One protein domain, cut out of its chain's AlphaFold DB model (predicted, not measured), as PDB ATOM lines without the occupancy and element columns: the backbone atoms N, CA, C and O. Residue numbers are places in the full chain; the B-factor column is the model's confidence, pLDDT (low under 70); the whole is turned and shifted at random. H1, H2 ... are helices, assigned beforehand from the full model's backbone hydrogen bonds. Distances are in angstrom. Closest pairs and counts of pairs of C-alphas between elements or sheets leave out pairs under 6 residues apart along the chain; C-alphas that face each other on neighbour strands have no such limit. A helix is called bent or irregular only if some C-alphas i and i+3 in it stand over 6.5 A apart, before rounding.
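Overview. This is residues 3 to 165 of the 165 residues of an uncharacterized protein of Rhodococcus sp. (UniProt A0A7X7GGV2). A bundle of five helices, H1, H2, H5, H6 and H7, has the antiparallel hairpin of H5 and H6 in its middle, with H1 packed on both. H4 packs on H2 and H5, the short H3 packs on H2 near one end, and H9 crosses H6 steeply on the side away from H2, with the short H8 near its last residues. The printed part has 163 residues with nine named helices, H1 to H9 in order, and no named strand; the class is all helix. It is compact, with a radius of gyration of the C-alphas of 14.5 A and spans of 42 by 41 by 28 A.

Arrangement. H1, residues 3 to 16, is irregular: C-alphas 12 and 15 are 7.2 A apart. It forms a hairpin with H2, residues 21 to 38, whose residues 31 to 38 alone touch it; the closest C-alphas, of Ala 3 and Gly 38, are 5.2 A apart. H3, residues 44 to 50, touches H2, closest at Glu 47 and Arg 33, with C-alphas 7.4 A apart. H4, residues 53 to 60, touches H2, closest at the C-alphas of Ala 57 and Ala 23, 4.8 A. The hub is H5, residues 64 to 78, touching five helices. It touches H1, closest at the C-alphas of Gly 66 and Leu 16, 4.7 A, at a shallow tilt of 19 degrees, opposite ways. H6, residues 85 to 100, forms a hairpin with H5; the closest C-alphas, of Ala 72 and Ala 89, are 4.2 A apart. H7, residues 105 to 117, touches H6, closest at the C-alphas of Val 108 and Ser 98, 5.9 A. H8, residues 121 to 127, only just touches H9, residues 149 to 164, with 3 pairs of C-alphas within 8 A, closest at Arg 124 and Ile 162, 6.3 A. H9 touches H6 at a steep tilt of 56 degrees, closest at the C-alphas of Leu 151 and Ala 91, 5.1 A. H2 and H9 are apart. Every O i to N i+4 pair is within hydrogen-bond range in H2, H5, H6, H7, H8 and H9, against 6 of 10 in H1, 2 of 3 in H3 and 2 of 4 in H4.

Along the chain. H1 begins at C-alpha 3, (-24.220, -25.756, -23.843), and spans 20.8 A. H2 spans 25.7 A, H5 20.8 A, H6 22.6 A, H7 18.6 A and H9 23.1 A, ending at C-alpha 164, (-21.586, -8.929, -37.516).

Size, cuts and confidence. The two farthest C-alphas, of Ala 21 and Arg 164, are 42.6 A apart. The printed part has no cut. The link from H8 to H9, residues 128 to 148, is long. The mean pLDDT of the printed part is 96.7, and residue 165 is under 70.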
ATOM      1  N   ALA A   3     -24.506 -25.424 -25.244       98.06
ATOM      2  CA  ALA A   3     -24.220 -25.756 -23.843       98.06
ATOM      3  C   ALA A   3     -22.715 -25.749 -23.523       98.06
ATOM      4  O   ALA A   3     -22.326 -25.287 -22.457       98.06
ATOM      5  N   GLN A   4     -21.870 -26.196 -24.462       98.44
ATOM      6  CA  GLN A   4     -20.409 -26.222 -24.294       98.44
ATOM      7  C   GLN A   4     -19.827 -24.808 -24.212       98.44
ATOM      8  O   GLN A   4     -18.991 -24.533 -23.362       98.44
ATOM      9  N   TRP A   5     -20.312 -23.893 -25.052       98.69
ATOM     10  CA  TRP A   5     -19.911 -22.489 -24.978       98.69
ATOM     11  C   TRP A   5     -20.402 -21.832 -23.683       98.69
ATOM     12  O   TRP A   5     -19.637 -21.156 -23.000       98.69
ATOM     13  N   ALA A   6     -21.656 -22.085 -23.294       98.81
ATOM     14  CA  ALA A   6     -22.226 -21.536 -22.066       98.81
ATOM     15  C   ALA A   6     -21.452 -21.971 -20.810       98.81
ATOM     16  O   ALA A   6     -21.175 -21.139 -19.945       98.81
ATOM     17  N   VAL A   7     -21.087 -23.258 -20.706       98.75
ATOM     18  CA  VAL A   7     -20.300 -23.755 -19.568       98.75
ATOM     19  C   VAL A   7     -18.864 -23.236 -19.604       98.75
ATOM     20  O   VAL A   7     -18.377 -22.821 -18.560       98.75
ATOM     21  N   ALA A   8     -18.241 -23.116 -20.782       98.75
ATOM     22  CA  ALA A   8     -16.906 -22.530 -20.910       98.75
ATOM     23  C   ALA A   8     -16.867 -21.067 -20.423       98.75
ATOM     24  O   ALA A   8     -15.939 -20.676 -19.716       98.75
ATOM     25  N   CYS A   9     -17.904 -20.273 -20.718       98.88
ATOM     26  CA  CYS A   9     -18.045 -18.919 -20.166       98.88
ATOM     27  C   CYS A   9     -18.177 -18.939 -18.634       98.88
ATOM     28  O   CYS A   9     -17.549 -18.147 -17.936       98.88
ATOM     29  N   ALA A  10     -18.995 -19.846 -18.093       98.81
ATOM     30  CA  ALA A  10     -19.217 -19.947 -16.652       98.81
ATOM     31  C   ALA A  10     -17.967 -20.427 -15.886       98.81
ATOM     32  O   ALA A  10     -17.691 -19.937 -14.793       98.81
ATOM     33  N   GLU A  11     -17.187 -21.349 -16.455       98.75
ATOM     34  CA  GLU A  11     -15.969 -21.889 -15.840       98.75
ATOM     35  C   GLU A  11     -14.882 -20.826 -15.645       98.75
ATOM     36  O   GLU A  11     -14.155 -20.878 -14.654       98.75
ATOM     37  N   ARG A  12     -14.814 -19.807 -16.513       98.50
ATOM     38  CA  ARG A  12     -13.850 -18.699 -16.373       98.50
ATOM     39  C   ARG A  12     -14.006 -17.908 -15.087       98.50
ATOM     40  O   ARG A  12     -13.028 -17.395 -14.551       98.50
ATOM     41  N   VAL A  13     -15.237 -17.809 -14.602       98.75
ATOM     42  CA  VAL A  13     -15.571 -17.053 -13.394       98.75
ATOM     43  C   VAL A  13     -15.803 -17.954 -12.192       98.75
ATOM     44  O   VAL A  13     -15.972 -17.448 -11.087       98.75
ATOM     45  N   LEU A  14     -15.776 -19.278 -12.373       98.25
ATOM     46  CA  LEU A  14     -15.939 -20.241 -11.290       98.25
ATOM     47  C   LEU A  14     -14.939 -20.038 -10.136       98.25
ATOM     48  O   LEU A  14     -15.373 -20.175  -8.995       98.25
ATOM     49  N   PRO A  15     -13.668 -19.632 -10.358       98.50
ATOM     50  CA  PRO A  15     -12.751 -19.307  -9.260       98.50
ATOM     51  C   PRO A  15     -13.204 -18.149  -8.353       98.50
ATOM     52  O   PRO A  15     -12.650 -17.981  -7.273       98.50
ATOM     53  N   LEU A  16     -14.185 -17.337  -8.772       98.44
ATOM     54  CA  LEU A  16     -14.778 -16.281  -7.940       98.44
ATOM     55  C   LEU A  16     -15.846 -16.817  -6.975       98.44
ATOM     56  O   LEU A  16     -16.293 -16.080  -6.095       98.44
ATOM     57  N   PHE A  17     -16.316 -18.052  -7.174       98.62
ATOM     58  CA  PHE A  17     -17.305 -18.677  -6.308       98.62
ATOM     59  C   PHE A  17     -16.633 -19.321  -5.097       98.62
ATOM     60  O   PHE A  17     -15.762 -20.173  -5.236       98.62
ATOM     61  N   ASP A  18     -17.099 -18.915  -3.921       97.62
ATOM     62  CA  ASP A  18     -16.682 -19.405  -2.613       97.62
ATOM     63  C   ASP A  18     -17.939 -19.540  -1.741       97.62
ATOM     64  O   ASP A  18     -18.787 -18.636  -1.727       97.62
ATOM     65  N   ALA A  19     -18.104 -20.699  -1.103       97.81
ATOM     66  CA  ALA A  19     -19.276 -21.087  -0.320       97.81
ATOM     67  C   ALA A  19     -18.949 -22.307   0.564       97.81
ATOM     68  O   ALA A  19     -17.824 -22.797   0.589       97.81
ATOM     69  N   ASP A  20     -19.941 -22.842   1.281       98.00
ATOM     70  CA  ASP A  20     -19.762 -24.124   1.963       98.00
ATOM     71  C   ASP A  20     -19.529 -25.289   0.976       98.00
ATOM     72  O   ASP A  20     -19.896 -25.244  -0.203       98.00
ATOM     73  N   ALA A  21     -18.950 -26.381   1.485       97.62
ATOM     74  CA  ALA A  21     -18.583 -27.545   0.679       97.62
ATOM     75  C   ALA A  21     -19.771 -28.193  -0.060       97.62
ATOM     76  O   ALA A  21     -19.583 -28.802  -1.115       97.62
ATOM     77  N   THR A  22     -20.996 -28.068   0.466       98.12
ATOM     78  CA  THR A  22     -22.192 -28.618  -0.187       98.12
ATOM     79  C   THR A  22     -22.550 -27.788  -1.413       98.12
ATOM     80  O   THR A  22     -22.786 -28.344  -2.489       98.12
ATOM     81  N   ALA A  23     -22.561 -26.462  -1.280       98.00
ATOM     82  CA  ALA A  23     -22.818 -25.552  -2.385       98.00
ATOM     83  C   ALA A  23     -21.722 -25.642  -3.462       98.00
ATOM     84  O   ALA A  23     -22.039 -25.689  -4.654       98.00
ATOM     85  N   GLU A  24     -20.449 -25.756  -3.067       98.12
ATOM     86  CA  GLU A  24     -19.345 -26.015  -3.998       98.12
ATOM     87  C   GLU A  24     -19.542 -27.298  -4.804       98.12
ATOM     88  O   GLU A  24     -19.410 -27.287  -6.032       98.12
ATOM     89  N   ALA A  25     -19.891 -28.400  -4.134       98.31
ATOM     90  CA  ALA A  25     -20.138 -29.672  -4.798       98.31
ATOM     91  C   ALA A  25     -21.293 -29.564  -5.805       98.31
ATOM     92  O   ALA A  25     -21.157 -30.022  -6.936       98.31
ATOM     93  N   GLN A  26     -22.388 -28.893  -5.436       98.44
ATOM     94  CA  GLN A  26     -23.548 -28.679  -6.309       98.44
ATOM     95  C   GLN A  26     -23.221 -27.853  -7.561       98.44
ATOM     96  O   GLN A  26     -23.734 -28.144  -8.645       98.44
ATOM     97  N   VAL A  27     -22.379 -26.823  -7.435       98.56
ATOM     98  CA  VAL A  27     -21.955 -26.004  -8.581       98.56
ATOM     99  C   VAL A  27     -21.008 -26.787  -9.494       98.56
ATOM    100  O   VAL A  27     -21.211 -26.782 -10.708       98.56
ATOM    101  N   ARG A  28     -20.024 -27.513  -8.943       98.38
ATOM    102  CA  ARG A  28     -19.105 -28.354  -9.741       98.38
ATOM    103  C   ARG A  28     -19.839 -29.486 -10.466       98.38
ATOM    104  O   ARG A  28     -19.564 -29.753 -11.633       98.38
ATOM    105  N   ASP A  29     -20.804 -30.110  -9.804       98.50
ATOM    106  CA  ASP A  29     -21.676 -31.132 -10.385       98.50
ATOM    107  C   ASP A  29     -22.513 -30.566 -11.552       98.50
ATOM    108  O   ASP A  29     -22.558 -31.151 -12.633       98.50
ATOM    109  N   ALA A  30     -23.077 -29.360 -11.409       98.56
ATOM    110  CA  ALA A  30     -23.779 -28.694 -12.510       98.56
ATOM    111  C   ALA A  30     -22.872 -28.397 -13.722       98.56
ATOM    112  O   ALA A  30     -23.320 -28.542 -14.863       98.56
ATOM    113  N   VAL A  31     -21.605 -28.027 -13.502       98.75
ATOM    114  CA  VAL A  31     -20.605 -27.880 -14.577       98.75
ATOM    115  C   VAL A  31     -20.379 -29.216 -15.286       98.75
ATOM    116  O   VAL A  31     -20.523 -29.294 -16.508       98.75
ATOM    117  N   ALA A  32     -20.105 -30.284 -14.530       98.50
ATOM    118  CA  ALA A  32     -19.853 -31.614 -15.080       98.50
ATOM    119  C   ALA A  32     -21.033 -32.137 -15.917       98.50
ATOM    120  O   ALA A  32     -20.840 -32.631 -17.030       98.50
ATOM    121  N   ARG A  33     -22.264 -31.960 -15.426       98.38
ATOM    122  CA  ARG A  33     -23.472 -32.336 -16.168       98.38
ATOM    123  C   ARG A  33     -23.699 -31.502 -17.423       98.38
ATOM    124  O   ARG A  33     -24.069 -32.047 -18.457       98.38
ATOM    125  N   THR A  34     -23.437 -30.194 -17.374       98.56
ATOM    126  CA  THR A  34     -23.579 -29.334 -18.563       98.56
ATOM    127  C   THR A  34     -22.604 -29.755 -19.665       98.56
ATOM    128  O   THR A  34     -22.965 -29.781 -20.843       98.56
ATOM    129  N   HIS A  35     -21.389 -30.154 -19.281       98.44
ATOM    130  CA  HIS A  35     -20.408 -30.756 -20.182       98.44
ATOM    131  C   HIS A  35     -20.901 -32.076 -20.787       98.44
ATOM    132  O   HIS A  35     -20.859 -32.228 -22.009       98.44
ATOM    133  N   ALA A  36     -21.408 -33.000 -19.965       98.12
ATOM    134  CA  ALA A  36     -21.968 -34.277 -20.422       98.12
ATOM    135  C   ALA A  36     -23.133 -34.071 -21.405       98.12
ATOM    136  O   ALA A  36     -23.130 -34.620 -22.508       98.12
ATOM    137  N   TYR A  37     -24.069 -33.181 -21.071       98.25
ATOM    138  CA  TYR A  37     -25.170 -32.802 -21.957       98.25
ATOM    139  C   TYR A  37     -24.667 -32.222 -23.281       98.25
ATOM    140  O   TYR A  37     -25.123 -32.609 -24.355       98.25
ATOM    141  N   GLY A  38     -23.669 -31.335 -23.228       97.25
ATOM    142  CA  GLY A  38     -23.047 -30.748 -24.411       97.25
ATOM    143  C   GLY A  38     -22.368 -31.762 -25.341       97.25
ATOM    144  O   GLY A  38     -22.257 -31.482 -26.538       97.25
ATOM    145  N   ARG A  39     -21.937 -32.914 -24.805       97.31
ATOM    146  CA  ARG A  39     -21.377 -34.060 -25.544       97.31
ATOM    147  C   ARG A  39     -22.425 -35.103 -25.959       97.31
ATOM    148  O   ARG A  39     -22.078 -36.047 -26.659       97.31
ATOM    149  N   GLY A  40     -23.692 -34.929 -25.577       96.62
ATOM    150  CA  GLY A  40     -24.762 -35.890 -25.859       96.62
ATOM    151  C   GLY A  40     -24.757 -37.123 -24.947       96.62
ATOM    152  O   GLY A  40     -25.345 -38.139 -25.295       96.62
ATOM    153  N   GLU A  41     -24.098 -37.040 -23.789       97.81
ATOM    154  CA  GLU A  41     -23.984 -38.128 -22.806       97.81
ATOM    155  C   GLU A  41     -25.144 -38.141 -21.790       97.81
ATOM    156  O   GLU A  41     -25.273 -39.087 -21.017       97.81
ATOM    157  N   SER A  42     -25.995 -37.109 -21.789       96.69
ATOM    158  CA  SER A  42     -27.225 -37.042 -20.990       96.69
ATOM    159  C   SER A  42     -28.383 -36.445 -21.787       96.69
ATOM    160  O   SER A  42     -28.208 -35.830 -22.844       96.69
ATOM    161  N   THR A  43     -29.603 -36.644 -21.291       96.69
ATOM    162  CA  THR A  43     -30.826 -36.166 -21.941       96.69
ATOM    163  C   THR A  43     -31.281 -34.812 -21.402       96.69
ATOM    164  O   THR A  43     -31.087 -34.473 -20.234       96.69
ATOM    165  N   ALA A  44     -32.015 -34.059 -22.228       97.00
ATOM    166  CA  ALA A  44     -32.643 -32.815 -21.783       97.00
ATOM    167  C   ALA A  44     -33.562 -33.039 -20.567       97.00
ATOM    168  O   ALA A  44     -33.571 -32.239 -19.638       97.00
ATOM    169  N   ALA A  45     -34.306 -34.151 -20.534       97.44
ATOM    170  CA  ALA A  45     -35.211 -34.464 -19.433       97.44
ATOM    171  C   ALA A  45     -34.474 -34.664 -18.095       97.44
ATOM    172  O   ALA A  45     -34.962 -34.215 -17.057       97.44
ATOM    173  N   GLU A  46     -33.312 -35.321 -18.107       96.56
ATOM    174  CA  GLU A  46     -32.474 -35.506 -16.917       96.56
ATOM    175  C   GLU A  46     -31.930 -34.180 -16.396       96.56
ATOM    176  O   GLU A  46     -32.059 -33.895 -15.203       96.56
ATOM    177  N   GLU A  47     -31.408 -33.342 -17.288       97.62
ATOM    178  CA  GLU A  47     -30.813 -32.065 -16.894       97.62
ATOM    179  C   GLU A  47     -31.852 -31.036 -16.459       97.62
ATOM    180  O   GLU A  47     -31.675 -30.335 -15.457       97.62
ATOM    181  N   ILE A  48     -33.006 -30.995 -17.131       97.38
ATOM    182  CA  ILE A  48     -34.120 -30.133 -16.738       97.38
ATOM    183  C   ILE A  48     -34.537 -30.437 -15.296       97.38
ATOM    184  O   ILE A  48     -34.765 -29.497 -14.532       97.38
ATOM    185  N   ARG A  49     -34.603 -31.707 -14.868       96.88
ATOM    186  CA  ARG A  49     -34.972 -32.060 -13.480       96.88
ATOM    187  C   ARG A  49     -34.010 -31.484 -12.436       96.88
ATOM    188  O   ARG A  49     -34.441 -31.190 -11.324       96.88
ATOM    189  N   GLN A  50     -32.747 -31.271 -12.796       95.94
ATOM    190  CA  GLN A  50     -31.691 -30.826 -11.881       95.94
ATOM    191  C   GLN A  50     -31.347 -29.333 -12.015       95.94
ATOM    192  O   GLN A  50     -30.613 -28.790 -11.190       95.94
ATOM    193  N   ARG A  51     -31.915 -28.627 -13.003       91.75
ATOM    194  CA  ARG A  51     -31.564 -27.235 -13.359       91.75
ATOM    195  C   ARG A  51     -31.651 -26.211 -12.219       91.75
ATOM    196  O   ARG A  51     -30.981 -25.187 -12.258       91.75
ATOM    197  N   LEU A  52     -32.477 -26.464 -11.198       93.56
ATOM    198  CA  LEU A  52     -32.660 -25.550 -10.061       93.56
ATOM    199  C   LEU A  52     -31.641 -25.752  -8.930       93.56
ATOM    200  O   LEU A  52     -31.569 -24.913  -8.034       93.56
ATOM    201  N   VAL A  53     -30.859 -26.834  -8.953       95.31
ATOM    202  CA  VAL A  53     -29.819 -27.109  -7.949       95.31
ATOM    203  C   VAL A  53     -28.771 -25.983  -7.898       95.31
ATOM    204  O   VAL A  53     -28.657 -25.351  -6.846       95.31
ATOM    205  N   PRO A  54     -28.085 -25.619  -9.004       92.50
ATOM    206  CA  PRO A  54     -27.092 -24.539  -8.978       92.50
ATOM    207  C   PRO A  54     -27.703 -23.155  -8.694       92.50
ATOM    208  O   PRO A  54     -27.030 -22.287  -8.144       92.50
ATOM    209  N   VAL A  55     -28.994 -22.940  -8.994       92.56
ATOM    210  CA  VAL A  55     -29.701 -21.692  -8.639       92.56
ATOM    211  C   VAL A  55     -29.760 -21.511  -7.122       92.56
ATOM    212  O   VAL A  55     -29.546 -20.407  -6.629       92.56
ATOM    213  N   LYS A  56     -30.048 -22.587  -6.377       93.44
ATOM    214  CA  LYS A  56     -30.086 -22.552  -4.909       93.44
ATOM    215  C   LYS A  56     -28.684 -22.393  -4.327       93.44
ATOM    216  O   LYS A  56     -28.506 -21.560  -3.443       93.44
ATOM    217  N   ALA A  57     -27.706 -23.123  -4.865       93.56
ATOM    218  CA  ALA A  57     -26.308 -23.043  -4.438       93.56
ATOM    219  C   ALA A  57     -25.729 -21.624  -4.583       93.56
ATOM    220  O   ALA A  57     -24.972 -21.173  -3.730       93.56
ATOM    221  N   ALA A  58     -26.156 -20.866  -5.601       94.38
ATOM    222  CA  ALA A  58     -25.723 -19.482  -5.791       94.38
ATOM    223  C   ALA A  58     -26.076 -18.535  -4.626       94.38
ATOM    224  O   ALA A  58     -25.452 -17.482  -4.497       94.38
ATOM    225  N   ASN A  59     -27.058 -18.880  -3.782       95.19
ATOM    226  CA  ASN A  59     -27.407 -18.088  -2.598       95.19
ATOM    227  C   ASN A  59     -26.444 -18.304  -1.420       95.19
ATOM    228  O   ASN A  59     -26.467 -17.508  -0.488       95.19
ATOM    229  N   ALA A  60     -25.618 -19.353  -1.460       97.00
ATOM    230  CA  ALA A  60     -24.609 -19.642  -0.440       97.00
ATOM    231  C   ALA A  60     -23.269 -18.925  -0.697       97.00
ATOM    232  O   ALA A  60     -22.354 -19.039   0.111       97.00
ATOM    233  N   ALA A  61     -23.145 -18.199  -1.814       98.00
ATOM    234  CA  ALA A  61     -21.923 -17.482  -2.159       98.00
ATOM    235  C   ALA A  61     -21.576 -16.405  -1.116       98.00
ATOM    236  O   ALA A  61     -22.430 -15.603  -0.734       98.00
ATOM    237  N   THR A  62     -20.302 -16.324  -0.741       98.00
ATOM    238  CA  THR A  62     -19.789 -15.349   0.238       98.00
ATOM    239  C   THR A  62     -19.644 -13.935  -0.332       98.00
ATOM    240  O   THR A  62     -19.612 -12.959   0.419       98.00
ATOM    241  N   THR A  63     -19.600 -13.792  -1.664       98.44
ATOM    242  CA  THR A  63     -19.444 -12.500  -2.351       98.44
ATOM    243  C   THR A  63     -20.463 -12.297  -3.482       98.44
ATOM    244  O   THR A  63     -20.931 -13.267  -4.087       98.44
ATOM    245  N   PRO A  64     -20.782 -11.040  -3.859       98.38
ATOM    246  CA  PRO A  64     -21.626 -10.763  -5.023       98.38
ATOM    247  C   PRO A  64     -21.051 -11.291  -6.346       98.38
ATOM    248  O   PRO A  64     -21.816 -11.744  -7.199       98.38
ATOM    249  N   ALA A  65     -19.724 -11.242  -6.517       98.50
ATOM    250  CA  ALA A  65     -19.041 -11.770  -7.697       98.50
ATOM    251  C   ALA A  65     -19.185 -13.299  -7.775       98.50
ATOM    252  O   ALA A  65     -19.618 -13.817  -8.803       98.50
ATOM    253  N   GLY A  66     -18.966 -14.005  -6.662       98.56
ATOM    254  CA  GLY A  66     -19.203 -15.446  -6.566       98.56
ATOM    255  C   GLY A  66     -20.664 -15.826  -6.794       98.56
ATOM    256  O   GLY A  66     -20.961 -16.770  -7.525       98.56
ATOM    257  N   ALA A  67     -21.605 -15.037  -6.271       98.62
ATOM    258  CA  ALA A  67     -23.030 -15.246  -6.516       98.62
ATOM    259  C   ALA A  67     -23.401 -15.049  -7.996       98.62
ATOM    260  O   ALA A  67     -24.361 -15.648  -8.485       98.62
ATOM    261  N   ALA A  68     -22.702 -14.172  -8.722       98.69
ATOM    262  CA  ALA A  68     -22.870 -14.021 -10.165       98.69
ATOM    263  C   ALA A  68     -22.231 -15.190 -10.932       98.69
ATOM    264  O   ALA A  68     -22.869 -15.709 -11.845       98.69
ATOM    265  N   ALA A  69     -21.056 -15.668 -10.511       98.81
ATOM    266  CA  ALA A  69     -20.393 -16.835 -11.094       98.81
ATOM    267  C   ALA A  69     -21.245 -18.111 -10.970       98.81
ATOM    268  O   ALA A  69     -21.514 -18.783 -11.966       98.81
ATOM    269  N   ALA A  70     -21.788 -18.398  -9.785       98.69
ATOM    270  CA  ALA A  70     -22.692 -19.533  -9.595       98.69
ATOM    271  C   ALA A  70     -23.987 -19.401 -10.423       98.69
ATOM    272  O   ALA A  70     -24.505 -20.389 -10.944       98.69
ATOM    273  N   ARG A  71     -24.499 -18.176 -10.615       98.75
ATOM    274  CA  ARG A  71     -25.631 -17.932 -11.526       98.75
ATOM    275  C   ARG A  71     -25.258 -18.136 -12.995       98.75
ATOM    276  O   ARG A  71     -26.123 -18.584 -13.743       98.75
ATOM    277  N   ALA A  72     -24.014 -17.878 -13.405       98.88
ATOM    278  CA  ALA A  72     -23.534 -18.218 -14.746       98.88
ATOM    279  C   ALA A  72     -23.600 -19.736 -14.975       98.88
ATOM    280  O   ALA A  72     -24.187 -20.180 -15.960       98.88
ATOM    281  N   VAL A  73     -23.120 -20.531 -14.009       98.81
ATOM    282  CA  VAL A  73     -23.233 -22.003 -14.043       98.81
ATOM    283  C   VAL A  73     -24.696 -22.449 -14.075       98.81
ATOM    284  O   VAL A  73     -25.064 -23.324 -14.855       98.81
ATOM    285  N   ALA A  74     -25.562 -21.825 -13.273       98.56
ATOM    286  CA  ALA A  74     -26.983 -22.158 -13.258       98.56
ATOM    287  C   ALA A  74     -27.673 -21.904 -14.609       98.56
ATOM    288  O   ALA A  74     -28.503 -22.704 -15.041       98.56
ATOM    289  N   GLN A  75     -27.321 -20.813 -15.294       98.69
ATOM    290  CA  GLN A  75     -27.796 -20.538 -16.650       98.69
ATOM    291  C   GLN A  75     -27.223 -21.544 -17.656       98.69
ATOM    292  O   GLN A  75     -27.969 -22.051 -18.487       98.69
ATOM    293  N   ALA A  76     -25.941 -21.904 -17.550       98.75
ATOM    294  CA  ALA A  76     -25.333 -22.907 -18.424       98.75
ATOM    295  C   ALA A  76     -26.050 -24.267 -18.310       98.75
ATOM    296  O   ALA A  76     -26.447 -24.840 -19.323       98.75
ATOM    297  N   ALA A  77     -26.341 -24.720 -17.087       98.31
ATOM    298  CA  ALA A  77     -27.118 -25.937 -16.846       98.31
ATOM    299  C   ALA A  77     -28.557 -25.848 -17.393       98.31
ATOM    300  O   ALA A  77     -29.133 -26.842 -17.835       98.31
ATOM    301  N   ALA A  78     -29.149 -24.650 -17.409       98.19
ATOM    302  CA  ALA A  78     -30.483 -24.422 -17.957       98.19
ATOM    303  C   ALA A  78     -30.535 -24.437 -19.498       98.19
ATOM    304  O   ALA A  78     -31.631 -24.445 -20.059       98.19
ATOM    305  N   VAL A  79     -29.402 -24.519 -20.208       98.31
ATOM    306  CA  VAL A  79     -29.387 -24.658 -21.678       98.31
ATOM    307  C   VAL A  79     -30.138 -25.908 -22.144       98.31
ATOM    308  O   VAL A  79     -30.788 -25.867 -23.187       98.31
ATOM    309  N   ALA A  80     -30.128 -26.982 -21.349       97.19
ATOM    310  CA  ALA A  80     -30.896 -28.193 -21.637       97.19
ATOM    311  C   ALA A  80     -32.417 -27.968 -21.677       97.19
ATOM    312  O   ALA A  80     -33.136 -28.721 -22.327       97.19
ATOM    313  N   HIS A  81     -32.909 -26.928 -20.994       96.44
ATOM    314  CA  HIS A  81     -34.297 -26.482 -21.084       96.44
ATOM    315  C   HIS A  81     -34.526 -25.617 -22.326       96.44
ATOM    316  O   HIS A  81     -35.488 -25.833 -23.058       96.44
ATOM    317  N   MET A  82     -33.657 -24.628 -22.552       96.19
ATOM    318  CA  MET A  82     -33.773 -23.700 -23.673       96.19
ATOM    319  C   MET A  82     -32.414 -23.091 -24.030       96.19
ATOM    320  O   MET A  82     -31.746 -22.508 -23.176       96.19
ATOM    321  N   GLY A  83     -32.049 -23.131 -25.317       96.44
ATOM    322  CA  GLY A  83     -30.769 -22.612 -25.824       96.44
ATOM    323  C   GLY A  83     -30.493 -21.146 -25.468       96.44
ATOM    324  O   GLY A  83     -29.346 -20.767 -25.251       96.44
ATOM    325  N   ALA A  84     -31.548 -20.344 -25.311       97.25
ATOM    326  CA  ALA A  84     -31.482 -18.940 -24.918       97.25
ATOM    327  C   ALA A  84     -30.784 -18.690 -23.565       97.25
ATOM    328  O   ALA A  84     -30.229 -17.614 -23.347       97.25
ATOM    329  N   HIS A  85     -30.750 -19.686 -22.671       98.19
ATOM    330  CA  HIS A  85     -30.008 -19.593 -21.412       98.19
ATOM    331  C   HIS A  85     -28.488 -19.448 -21.608       98.19
ATOM    332  O   HIS A  85     -27.813 -18.943 -20.714       98.19
ATOM    333  N   ALA A  86     -27.947 -19.800 -22.781       98.69
ATOM    334  CA  ALA A  86     -26.528 -19.635 -23.082       98.69
ATOM    335  C   ALA A  86     -26.085 -18.162 -22.998       98.69
ATOM    336  O   ALA A  86     -25.075 -17.858 -22.369       98.69
ATOM    337  N   LEU A  87     -26.883 -17.233 -23.541       98.62
ATOM    338  CA  LEU A  87     -26.616 -15.791 -23.430       98.62
ATOM    339  C   LEU A  87     -26.726 -15.304 -21.977       98.62
ATOM    340  O   LEU A  87     -25.979 -14.427 -21.553       98.62
ATOM    341  N   GLY A  88     -27.616 -15.911 -21.186       98.50
ATOM    342  CA  GLY A  88     -27.700 -15.663 -19.748       98.50
ATOM    343  C   GLY A  88     -26.438 -16.096 -18.997       98.50
ATOM    344  O   GLY A  88     -25.988 -15.371 -18.110       98.50
ATOM    345  N   ALA A  89     -25.853 -17.245 -19.350       98.81
ATOM    346  CA  ALA A  89     -24.613 -17.741 -18.749       98.81
ATOM    347  C   ALA A  89     -23.447 -16.788 -19.023       98.81
ATOM    348  O   ALA A  89     -22.800 -16.322 -18.084       98.81
ATOM    349  N   ALA A  90     -23.264 -16.420 -20.291       98.88
ATOM    350  CA  ALA A  90     -22.264 -15.456 -20.735       98.88
ATOM    351  C   ALA A  90     -22.412 -14.096 -20.024       98.88
ATOM    352  O   ALA A  90     -21.456 -13.572 -19.449       98.88
ATOM    353  N   ALA A  91     -23.636 -13.568 -19.939       98.81
ATOM    354  CA  ALA A  91     -23.901 -12.293 -19.276       98.81
ATOM    355  C   ALA A  91     -23.651 -12.319 -17.761       98.81
ATOM    356  O   ALA A  91     -23.154 -11.345 -17.191       98.81
ATOM    357  N   TYR A  92     -23.973 -13.426 -17.085       98.88
ATOM    358  CA  TYR A  92     -23.645 -13.575 -15.668       98.88
ATOM    359  C   TYR A  92     -22.143 -13.734 -15.423       98.88
ATOM    360  O   TYR A  92     -21.666 -13.232 -14.405       98.88
ATOM    361  N   ALA A  93     -21.398 -14.350 -16.346       98.88
ATOM    362  CA  ALA A  93     -19.940 -14.379 -16.281       98.88
ATOM    363  C   ALA A  93     -19.357 -12.959 -16.366       98.88
ATOM    364  O   ALA A  93     -18.633 -12.532 -15.467       98.88
ATOM    365  N   VAL A  94     -19.799 -12.153 -17.335       98.75
ATOM    366  CA  VAL A  94     -19.397 -10.737 -17.438       98.75
ATOM    367  C   VAL A  94     -19.780  -9.944 -16.184       98.75
ATOM    368  O   VAL A  94     -18.993  -9.141 -15.679       98.75
ATOM    369  N   LYS A  95     -20.961 -10.201 -15.610       98.75
ATOM    370  CA  LYS A  95     -21.364  -9.597 -14.333       98.75
ATOM    371  C   LYS A  95     -20.434  -9.989 -13.183       98.75
ATOM    372  O   LYS A  95     -20.122  -9.132 -12.359       98.75
ATOM    373  N   ALA A  96     -20.005 -11.247 -13.104       98.81
ATOM    374  CA  ALA A  96     -19.071 -11.704 -12.077       98.81
ATOM    375  C   ALA A  96     -17.717 -10.989 -12.202       98.81
ATOM    376  O   ALA A  96     -17.228 -10.447 -11.212       98.81
ATOM    377  N   VAL A  97     -17.184 -10.887 -13.424       98.69
ATOM    378  CA  VAL A  97     -15.959 -10.131 -13.729       98.69
ATOM    379  C   VAL A  97     -16.098  -8.663 -13.328       98.69
ATOM    380  O   VAL A  97     -15.259  -8.133 -12.603       98.69
ATOM    381  N   SER A  98     -17.190  -8.005 -13.723       98.31
ATOM    382  CA  SER A  98     -17.429  -6.600 -13.377       98.31
ATOM    383  C   SER A  98     -17.499  -6.363 -11.865       98.31
ATOM    384  O   SER A  98     -17.006  -5.342 -11.387       98.31
ATOM    385  N   LEU A  99     -18.079  -7.295 -11.104       98.38
ATOM    386  CA  LEU A  99     -18.162  -7.201  -9.645       98.38
ATOM    387  C   LEU A  99     -16.815  -7.457  -8.960       98.38
ATOM    388  O   LEU A  99     -16.532  -6.822  -7.946       98.38
ATOM    389  N   ALA A 100     -15.989  -8.353  -9.501       98.12
ATOM    390  CA  ALA A 100     -14.637  -8.598  -9.001       98.12
ATOM    391  C   ALA A 100     -13.673  -7.441  -9.330       98.12
ATOM    392  O   ALA A 100     -12.714  -7.206  -8.595       98.12
ATOM    393  N   HIS A 101     -13.952  -6.682 -10.396       96.69
ATOM    394  CA  HIS A 101     -13.074  -5.634 -10.916       96.69
ATOM    395  C   HIS A 101     -13.812  -4.299 -11.183       96.69
ATOM    396  O   HIS A 101     -13.817  -3.803 -12.311       96.69
ATOM    397  N   PRO A 102     -14.397  -3.641 -10.160       90.94
ATOM    398  CA  PRO A 102     -15.354  -2.532 -10.322       90.94
ATOM    399  C   PRO A 102     -14.807  -1.240 -10.957       90.94
ATOM    400  O   PRO A 102     -15.568  -0.301 -11.173       90.94
ATOM    401  N   LYS A 103     -13.501  -1.157 -11.234       91.12
ATOM    402  CA  LYS A 103     -12.836   0.012 -11.843       91.12
ATOM    403  C   LYS A 103     -12.057  -0.322 -13.120       91.12
ATOM    404  O   LYS A 103     -11.349   0.541 -13.621       91.12
ATOM    405  N   GLN A 104     -12.150  -1.559 -13.604       91.81
ATOM    406  CA  GLN A 104     -11.344  -2.074 -14.715       91.81
ATOM    407  C   GLN A 104     -12.273  -2.495 -15.858       91.81
ATOM    408  O   GLN A 104     -12.569  -3.674 -16.063       91.81
ATOM    409  N   HIS A 105     -12.812  -1.499 -16.564       90.06
ATOM    410  CA  HIS A 105     -13.762  -1.708 -17.662       90.06
ATOM    411  C   HIS A 105     -13.151  -2.506 -18.823       90.06
ATOM    412  O   HIS A 105     -13.856  -3.241 -19.509       90.06
ATOM    413  N   GLU A 106     -11.839  -2.408 -19.008       95.56
ATOM    414  CA  GLU A 106     -11.064  -3.165 -19.982       95.56
ATOM    415  C   GLU A 106     -11.121  -4.678 -19.741       95.56
ATOM    416  O   GLU A 106     -11.175  -5.436 -20.704       95.56
ATOM    417  N   ILE A 107     -11.202  -5.131 -18.482       95.94
ATOM    418  CA  ILE A 107     -11.329  -6.562 -18.164       95.94
ATOM    419  C   ILE A 107     -12.719  -7.071 -18.563       95.94
ATOM    420  O   ILE A 107     -12.852  -8.174 -19.089       95.94
ATOM    421  N   VAL A 108     -13.760  -6.254 -18.369       95.31
ATOM    422  CA  VAL A 108     -15.131  -6.579 -18.798       95.31
ATOM    423  C   VAL A 108     -15.200  -6.702 -20.323       95.31
ATOM    424  O   VAL A 108     -15.778  -7.659 -20.832       95.31
ATOM    425  N   ALA A 109     -14.580  -5.767 -21.048       96.19
ATOM    426  CA  ALA A 109     -14.503  -5.822 -22.506       96.19
ATOM    427  C   ALA A 109     -13.714  -7.049 -22.992       96.19
ATOM    428  O   ALA A 109     -14.181  -7.755 -23.882       96.19
ATOM    429  N   ALA A 110     -12.571  -7.348 -22.364       98.12
ATOM    430  CA  ALA A 110     -11.763  -8.521 -22.688       98.12
ATOM    431  C   ALA A 110     -12.515  -9.841 -22.454       98.12
ATOM    432  O   ALA A 110     -12.355 -10.779 -23.232       98.12
ATOM    433  N   GLU A 111     -13.360  -9.914 -21.422       98.62
ATOM    434  CA  GLU A 111     -14.213 -11.080 -21.189       98.62
ATOM    435  C   GLU A 111     -15.245 -11.256 -22.312       98.62
ATOM    436  O   GLU A 111     -15.396 -12.362 -22.819       98.62
ATOM    437  N   ILE A 112     -15.909 -10.183 -22.760       98.31
ATOM    438  CA  ILE A 112     -16.847 -10.252 -23.896       98.31
ATOM    439  C   ILE A 112     -16.120 -10.687 -25.176       98.31
ATOM    440  O   ILE A 112     -16.602 -11.583 -25.868       98.31
ATOM    441  N   SER A 113     -14.952 -10.106 -25.471       98.31
ATOM    442  CA  SER A 113     -14.143 -10.495 -26.635       98.31
ATOM    443  C   SER A 113     -13.761 -11.972 -26.587       98.31
ATOM    444  O   SER A 113     -13.987 -12.688 -27.557       98.31
ATOM    445  N   TRP A 114     -13.294 -12.463 -25.433       98.62
ATOM    446  CA  TRP A 114     -12.985 -13.882 -25.263       98.62
ATOM    447  C   TRP A 114     -14.203 -14.771 -25.540       98.62
ATOM    448  O   TRP A 114     -14.078 -15.800 -26.198       98.62
ATOM    449  N   GLN A 115     -15.390 -14.380 -25.065       98.62
ATOM    450  CA  GLN A 115     -16.616 -15.153 -25.282       98.62
ATOM    451  C   GLN A 115     -16.979 -15.249 -26.767       98.62
ATOM    452  O   GLN A 115     -17.417 -16.312 -27.209       98.62
ATOM    453  N   ILE A 116     -16.785 -14.177 -27.537       98.44
ATOM    454  CA  ILE A 116     -17.037 -14.154 -28.985       98.44
ATOM    455  C   ILE A 116     -15.996 -14.982 -29.744       98.44
ATOM    456  O   ILE A 116     -16.380 -15.819 -30.564       98.44
ATOM    457  N   ASP A 117     -14.714 -14.835 -29.408       97.94
ATOM    458  CA  ASP A 117     -13.613 -15.599 -30.011       97.94
ATOM    459  C   ASP A 117     -13.730 -17.107 -29.737       97.94
ATOM    460  O   ASP A 117     -13.280 -17.938 -30.526       97.94
ATOM    461  N   HIS A 118     -14.351 -17.483 -28.615       97.75
ATOM    462  CA  HIS A 118     -14.544 -18.877 -28.225       97.75
ATOM    463  C   HIS A 118     -15.776 -19.543 -28.868       97.75
ATOM    464  O   HIS A 118     -16.007 -20.738 -28.663       97.75
ATOM    465  N   LEU A 119     -16.588 -18.811 -29.639       97.69
ATOM    466  CA  LEU A 119     -17.701 -19.405 -30.380       97.69
ATOM    467  C   LEU A 119     -17.198 -20.191 -31.589       97.69
ATOM    468  O   LEU A 119     -16.515 -19.659 -32.461       97.69
ATOM    469  N   THR A 120     -17.662 -21.432 -31.729       97.62
ATOM    470  CA  THR A 120     -17.587 -22.112 -33.027       97.62
ATOM    471  C   THR A 120     -18.620 -21.535 -33.993       97.62
ATOM    472  O   THR A 120     -19.669 -21.029 -33.581       97.62
ATOM    473  N   GLU A 121     -18.381 -21.675 -35.296       96.62
ATOM    474  CA  GLU A 121     -19.331 -21.235 -36.327       96.62
ATOM    475  C   GLU A 121     -20.722 -21.861 -36.131       96.62
ATOM    476  O   GLU A 121     -21.741 -21.175 -36.183       96.62
ATOM    477  N   GLN A 122     -20.787 -23.151 -35.787       96.81
ATOM    478  CA  GLN A 122     -22.057 -23.828 -35.518       96.81
ATOM    479  C   GLN A 122     -22.787 -23.239 -34.299       96.81
ATOM    480  O   GLN A 122     -24.006 -23.069 -34.334       96.81
ATOM    481  N   GLN A 123     -22.074 -22.933 -33.211       97.81
ATOM    482  CA  GLN A 123     -22.680 -22.303 -32.031       97.81
ATOM    483  C   GLN A 123     -23.196 -20.907 -32.367       97.81
ATOM    484  O   GLN A 123     -24.316 -20.564 -31.992       97.81
ATOM    485  N   ARG A 124     -22.423 -20.141 -33.138       97.75
ATOM    486  CA  ARG A 124     -22.811 -18.820 -33.627       97.75
ATOM    487  C   ARG A 124     -24.099 -18.876 -34.448       97.75
ATOM    488  O   ARG A 124     -25.032 -18.132 -34.158       97.75
ATOM    489  N   LEU A 125     -24.202 -19.808 -35.397       97.25
ATOM    490  CA  LEU A 125     -25.413 -20.010 -36.203       97.25
ATOM    491  C   LEU A 125     -26.647 -20.338 -35.351       97.25
ATOM    492  O   LEU A 125     -27.733 -19.853 -35.654       97.25
ATOM    493  N   ILE A 126     -26.491 -21.122 -34.280       97.06
ATOM    494  CA  ILE A 126     -27.587 -21.416 -33.343       97.06
ATOM    495  C   ILE A 126     -27.988 -20.152 -32.572       97.06
ATOM    496  O   ILE A 126     -29.174 -19.856 -32.455       97.06
ATOM    497  N   LEU A 127     -27.020 -19.388 -32.058       97.94
ATOM    498  CA  LEU A 127     -27.300 -18.178 -31.280       97.94
ATOM    499  C   LEU A 127     -27.966 -17.077 -32.119       97.94
ATOM    500  O   LEU A 127     -28.821 -16.368 -31.595       97.94
ATOM    501  N   ARG A 128     -27.657 -16.976 -33.421       97.38
ATOM    502  CA  ARG A 128     -28.329 -16.052 -34.358       97.38
ATOM    503  C   ARG A 128     -29.823 -16.331 -34.543       97.38
ATOM    504  O   ARG A 128     -30.553 -15.442 -34.959       97.38
ATOM    505  N   GLN A 129     -30.282 -17.550 -34.254       96.50
ATOM    506  CA  GLN A 129     -31.700 -17.912 -34.358       96.50
ATOM    507  C   GLN A 129     -32.513 -17.494 -33.126       96.50
ATOM    508  O   GLN A 129     -33.738 -17.598 -33.139       96.50
ATOM    509  N   LEU A 130     -31.855 -17.060 -32.047       96.25
ATOM    510  CA  LEU A 130     -32.542 -16.636 -30.834       96.25
ATOM    511  C   LEU A 130     -33.245 -15.286 -31.044       96.25
ATOM    512  O   LEU A 130     -32.719 -14.426 -31.753       96.25
ATOM    513  N   PRO A 131     -34.400 -15.058 -30.392       95.31
ATOM    514  CA  PRO A 131     -35.055 -13.760 -30.431       95.31
ATOM    515  C   PRO A 131     -34.152 -12.677 -29.830       95.31
ATOM    516  O   PRO A 131     -33.340 -12.929 -28.930       95.31
ATOM    517  N   ALA A 132     -34.318 -11.446 -30.310       95.75
ATOM    518  CA  ALA A 132     -33.655 -10.294 -29.722       95.75
ATOM    519  C   ALA A 132     -34.064 -10.131 -28.247       95.75
ATOM    520  O   ALA A 132     -35.182 -10.459 -27.834       95.75
ATOM    521  N   LEU A 133     -33.144  -9.624 -27.431       96.81
ATOM    522  CA  LEU A 133     -33.428  -9.350 -26.029       96.81
ATOM    523  C   LEU A 133     -34.647  -8.422 -25.879       96.81
ATOM    524  O   LEU A 133     -34.718  -7.348 -26.468       96.81
ATOM    525  N   GLY A 134     -35.596  -8.835 -25.044       93.75
ATOM    526  CA  GLY A 134     -36.810  -8.104 -24.696       93.75
ATOM    527  C   GLY A 134     -37.991  -8.315 -25.643       93.75
ATOM    528  O   GLY A 134     -39.073  -7.822 -25.333       93.75
ATOM    529  N   THR A 135     -37.835  -9.040 -26.758       90.38
ATOM    530  CA  THR A 135     -38.890  -9.119 -27.789       90.38
ATOM    531  C   THR A 135     -39.822 -10.322 -27.661       90.38
ATOM    532  O   THR A 135     -40.892 -10.312 -28.259       90.38
ATOM    533  N   ASP A 136     -39.446 -11.351 -26.898       88.62
ATOM    534  CA  ASP A 136     -40.234 -12.580 -26.727       88.62
ATOM    535  C   ASP A 136     -40.377 -12.944 -25.242       88.62
ATOM    536  O   ASP A 136     -39.404 -13.291 -24.575       88.62
ATOM    537  N   SER A 137     -41.602 -12.883 -24.717       86.38
ATOM    538  CA  SER A 137     -41.907 -13.174 -23.311       86.38
ATOM    539  C   SER A 137     -41.919 -14.664 -22.951       86.38
ATOM    540  O   SER A 137     -42.052 -14.989 -21.774       86.38
ATOM    541  N   SER A 138     -41.825 -15.574 -23.926       84.62
ATOM    542  CA  SER A 138     -41.883 -17.026 -23.694       84.62
ATOM    543  C   SER A 138     -40.570 -17.619 -23.162       84.62
ATOM    544  O   SER A 138     -40.566 -18.722 -22.613       84.62
ATOM    545  N   GLY A 139     -39.461 -16.883 -23.292       87.56
ATOM    546  CA  GLY A 139     -38.118 -17.340 -22.947       87.56
ATOM    547  C   GLY A 139     -37.375 -16.436 -21.958       87.56
ATOM    548  O   GLY A 139     -37.847 -15.359 -21.589       87.56
ATOM    549  N   PRO A 140     -36.159 -16.833 -21.540       91.38
ATOM    550  CA  PRO A 140     -35.359 -16.076 -20.580       91.38
ATOM    551  C   PRO A 140     -34.893 -14.715 -21.123       91.38
ATOM    552  O   PRO A 140     -34.484 -13.862 -20.339       91.38
ATOM    553  N   LEU A 141     -34.961 -14.505 -22.442       94.88
ATOM    554  CA  LEU A 141     -34.623 -13.242 -23.101       94.88
ATOM    555  C   LEU A 141     -35.779 -12.241 -23.124       94.88
ATOM    556  O   LEU A 141     -35.572 -11.122 -23.574       94.88
ATOM    557  N   GLY A 142     -36.973 -12.596 -22.646       93.94
ATOM    558  CA  GLY A 142     -38.086 -11.657 -22.560       93.94
ATOM    559  C   GLY A 142     -37.853 -10.505 -21.577       93.94
ATOM    560  O   GLY A 142     -36.844 -10.472 -20.858       93.94
ATOM    561  N   PRO A 143     -38.797  -9.549 -21.499       92.38
ATOM    562  CA  PRO A 143     -38.749  -8.485 -20.505       92.38
ATOM    563  C   PRO A 143     -38.621  -9.065 -19.092       92.38
ATOM    564  O   PRO A 143     -39.440  -9.868 -18.650       92.38
ATOM    565  N   GLY A 144     -37.581  -8.670 -18.364       92.88
ATOM    566  CA  GLY A 144     -37.275  -9.270 -17.069       92.88
ATOM    567  C   GLY A 144     -35.847  -9.039 -16.592       92.88
ATOM    568  O   GLY A 144     -35.196  -8.057 -16.952       92.88
ATOM    569  N   LEU A 145     -35.364  -9.951 -15.746       92.75
ATOM    570  CA  LEU A 145     -34.060  -9.852 -15.087       92.75
ATOM    571  C   LEU A 145     -32.894  -9.764 -16.079       92.75
ATOM    572  O   LEU A 145     -32.009  -8.934 -15.893       92.75
ATOM    573  N   LEU A 146     -32.902 -10.599 -17.124       95.75
ATOM    574  CA  LEU A 146     -31.830 -10.621 -18.122       95.75
ATOM    575  C   LEU A 146     -31.857  -9.401 -19.047       95.75
ATOM    576  O   LEU A 146     -30.825  -9.048 -19.593       95.75
ATOM    577  N   SER A 147     -32.994  -8.711 -19.173       94.62
ATOM    578  CA  SER A 147     -33.129  -7.517 -20.023       94.62
ATOM    579  C   SER A 147     -32.674  -6.204 -19.369       94.62
ATOM    580  O   SER A 147     -32.869  -5.133 -19.936       94.62
ATOM    581  N   LYS A 148     -32.116  -6.248 -18.151       95.06
ATOM    582  CA  LYS A 148     -31.833  -5.054 -17.336       95.06
ATOM    583  C   LYS A 148     -30.377  -4.979 -16.887       95.06
ATOM    584  O   LYS A 148     -29.720  -5.998 -16.664       95.06
ATOM    585  N   GLY A 149     -29.912  -3.748 -16.667       96.69
ATOM    586  CA  GLY A 149     -28.579  -3.455 -16.140       96.69
ATOM    587  C   GLY A 149     -27.469  -4.114 -16.959       96.69
ATOM    588  O   GLY A 149     -27.611  -4.302 -18.164       96.69
ATOM    589  N   ILE A 150     -26.393  -4.514 -16.278       96.75
ATOM    590  CA  ILE A 150     -25.230  -5.141 -16.920       96.75
ATOM    591  C   ILE A 150     -25.567  -6.433 -17.676       96.75
ATOM    592  O   ILE A 150     -24.931  -6.730 -18.680       96.75
ATOM    593  N   LEU A 151     -26.574  -7.195 -17.231       98.38
ATOM    594  CA  LEU A 151     -26.982  -8.414 -17.933       98.38
ATOM    595  C   LEU A 151     -27.563  -8.057 -19.300       98.38
ATOM    596  O   LEU A 151     -27.121  -8.598 -20.308       98.38
ATOM    597  N   GLY A 152     -28.486  -7.094 -19.331       98.19
ATOM    598  CA  GLY A 152     -29.129  -6.678 -20.570       98.19
ATOM    599  C   GLY A 152     -28.150  -6.053 -21.552       98.19
ATOM    600  O   GLY A 152     -28.102  -6.474 -22.704       98.19
ATOM    601  N   SER A 153     -27.309  -5.124 -21.086       98.00
ATOM    602  CA  SER A 153     -26.299  -4.499 -21.948       98.00
ATOM    603  C   SER A 153     -25.317  -5.524 -22.517       98.00
ATOM    604  O   SER A 153     -24.974  -5.444 -23.690       98.00
ATOM    605  N   THR A 154     -24.912  -6.517 -21.719       98.38
ATOM    606  CA  THR A 154     -24.015  -7.585 -22.184       98.38
ATOM    607  C   THR A 154     -24.691  -8.478 -23.218       98.38
ATOM    608  O   THR A 154     -24.096  -8.763 -24.249       98.38
ATOM    609  N   ILE A 155     -25.937  -8.911 -22.984       98.62
ATOM    610  CA  ILE A 155     -26.646  -9.766 -23.946       98.62
ATOM    611  C   ILE A 155     -26.860  -9.027 -25.267       98.62
ATOM    612  O   ILE A 155     -26.619  -9.607 -26.322       98.62
ATOM    613  N   SER A 156     -27.270  -7.756 -25.226       98.31
ATOM    614  CA  SER A 156     -27.419  -6.944 -26.435       98.31
ATOM    615  C   SER A 156     -26.101  -6.802 -27.200       98.31
ATOM    616  O   SER A 156     -26.100  -6.943 -28.419       98.31
ATOM    617  N   GLU A 157     -24.983  -6.584 -26.501       98.25
ATOM    618  CA  GLU A 157     -23.656  -6.491 -27.120       98.25
ATOM    619  C   GLU A 157     -23.228  -7.821 -27.759       98.25
ATOM    620  O   GLU A 157     -22.823  -7.844 -28.921       98.25
ATOM    621  N   LEU A 158     -23.399  -8.942 -27.047       98.31
ATOM    622  CA  LEU A 158     -23.115 -10.282 -27.567       98.31
ATOM    623  C   LEU A 158     -23.953 -10.585 -28.814       98.31
ATOM    624  O   LEU A 158     -23.405 -11.012 -29.827       98.31
ATOM    625  N   GLN A 159     -25.265 -10.327 -28.775       98.19
ATOM    626  CA  GLN A 159     -26.143 -10.509 -29.937       98.19
ATOM    627  C   GLN A 159     -25.686  -9.644 -31.116       98.19
ATOM    628  O   GLN A 159     -25.637 -10.125 -32.245       98.19
ATOM    629  N   ALA A 160     -25.298  -8.392 -30.868       98.06
ATOM    630  CA  ALA A 160     -24.821  -7.501 -31.915       98.06
ATOM    631  C   ALA A 160     -23.496  -7.983 -32.538       98.06
ATOM    632  O   ALA A 160     -23.352  -7.907 -33.755       98.06
ATOM    633  N   GLN A 161     -22.547  -8.491 -31.742       97.75
ATOM    634  CA  GLN A 161     -21.275  -9.044 -32.236       97.75
ATOM    635  C   GLN A 161     -21.476 -10.350 -33.018       97.75
ATOM    636  O   GLN A 161     -20.982 -10.474 -34.136       97.75
ATOM    637  N   ILE A 162     -22.302 -11.266 -32.503       97.06
ATOM    638  CA  ILE A 162     -22.656 -12.542 -33.152       97.06
ATOM    639  C   ILE A 162     -23.283 -12.345 -34.545       97.06
ATOM    640  O   ILE A 162     -23.161 -13.214 -35.412       97.06
ATOM    641  N   MET A 163     -23.975 -11.224 -34.767       94.88
ATOM    642  CA  MET A 163     -24.601 -10.893 -36.051       94.88
ATOM    643  C   MET A 163     -23.645 -10.254 -37.071       94.88
ATOM    644  O   MET A 163     -23.978 -10.244 -38.254       94.88
ATOM    645  N   ARG A 164     -22.505  -9.689 -36.642       89.44
ATOM    646  CA  ARG A 164     -21.586  -8.929 -37.516       89.44
ATOM    647  C   ARG A 164     -20.525  -9.783 -38.209       89.44
ATOM    648  O   ARG A 164     -20.163  -9.472 -39.338       89.44
ATOM    649  N   GLU A 165     -20.028 -10.809 -37.532       68.38
ATOM    650  CA  GLU A 165     -19.071 -11.811 -38.040       68.38
ATOM    651  C   GLU A 165     -19.811 -13.120 -38.178       68.38
ATOM    652  O   GLU A 165     -19.826 -13.758 -39.254       68.38
TER     653      GLU A 165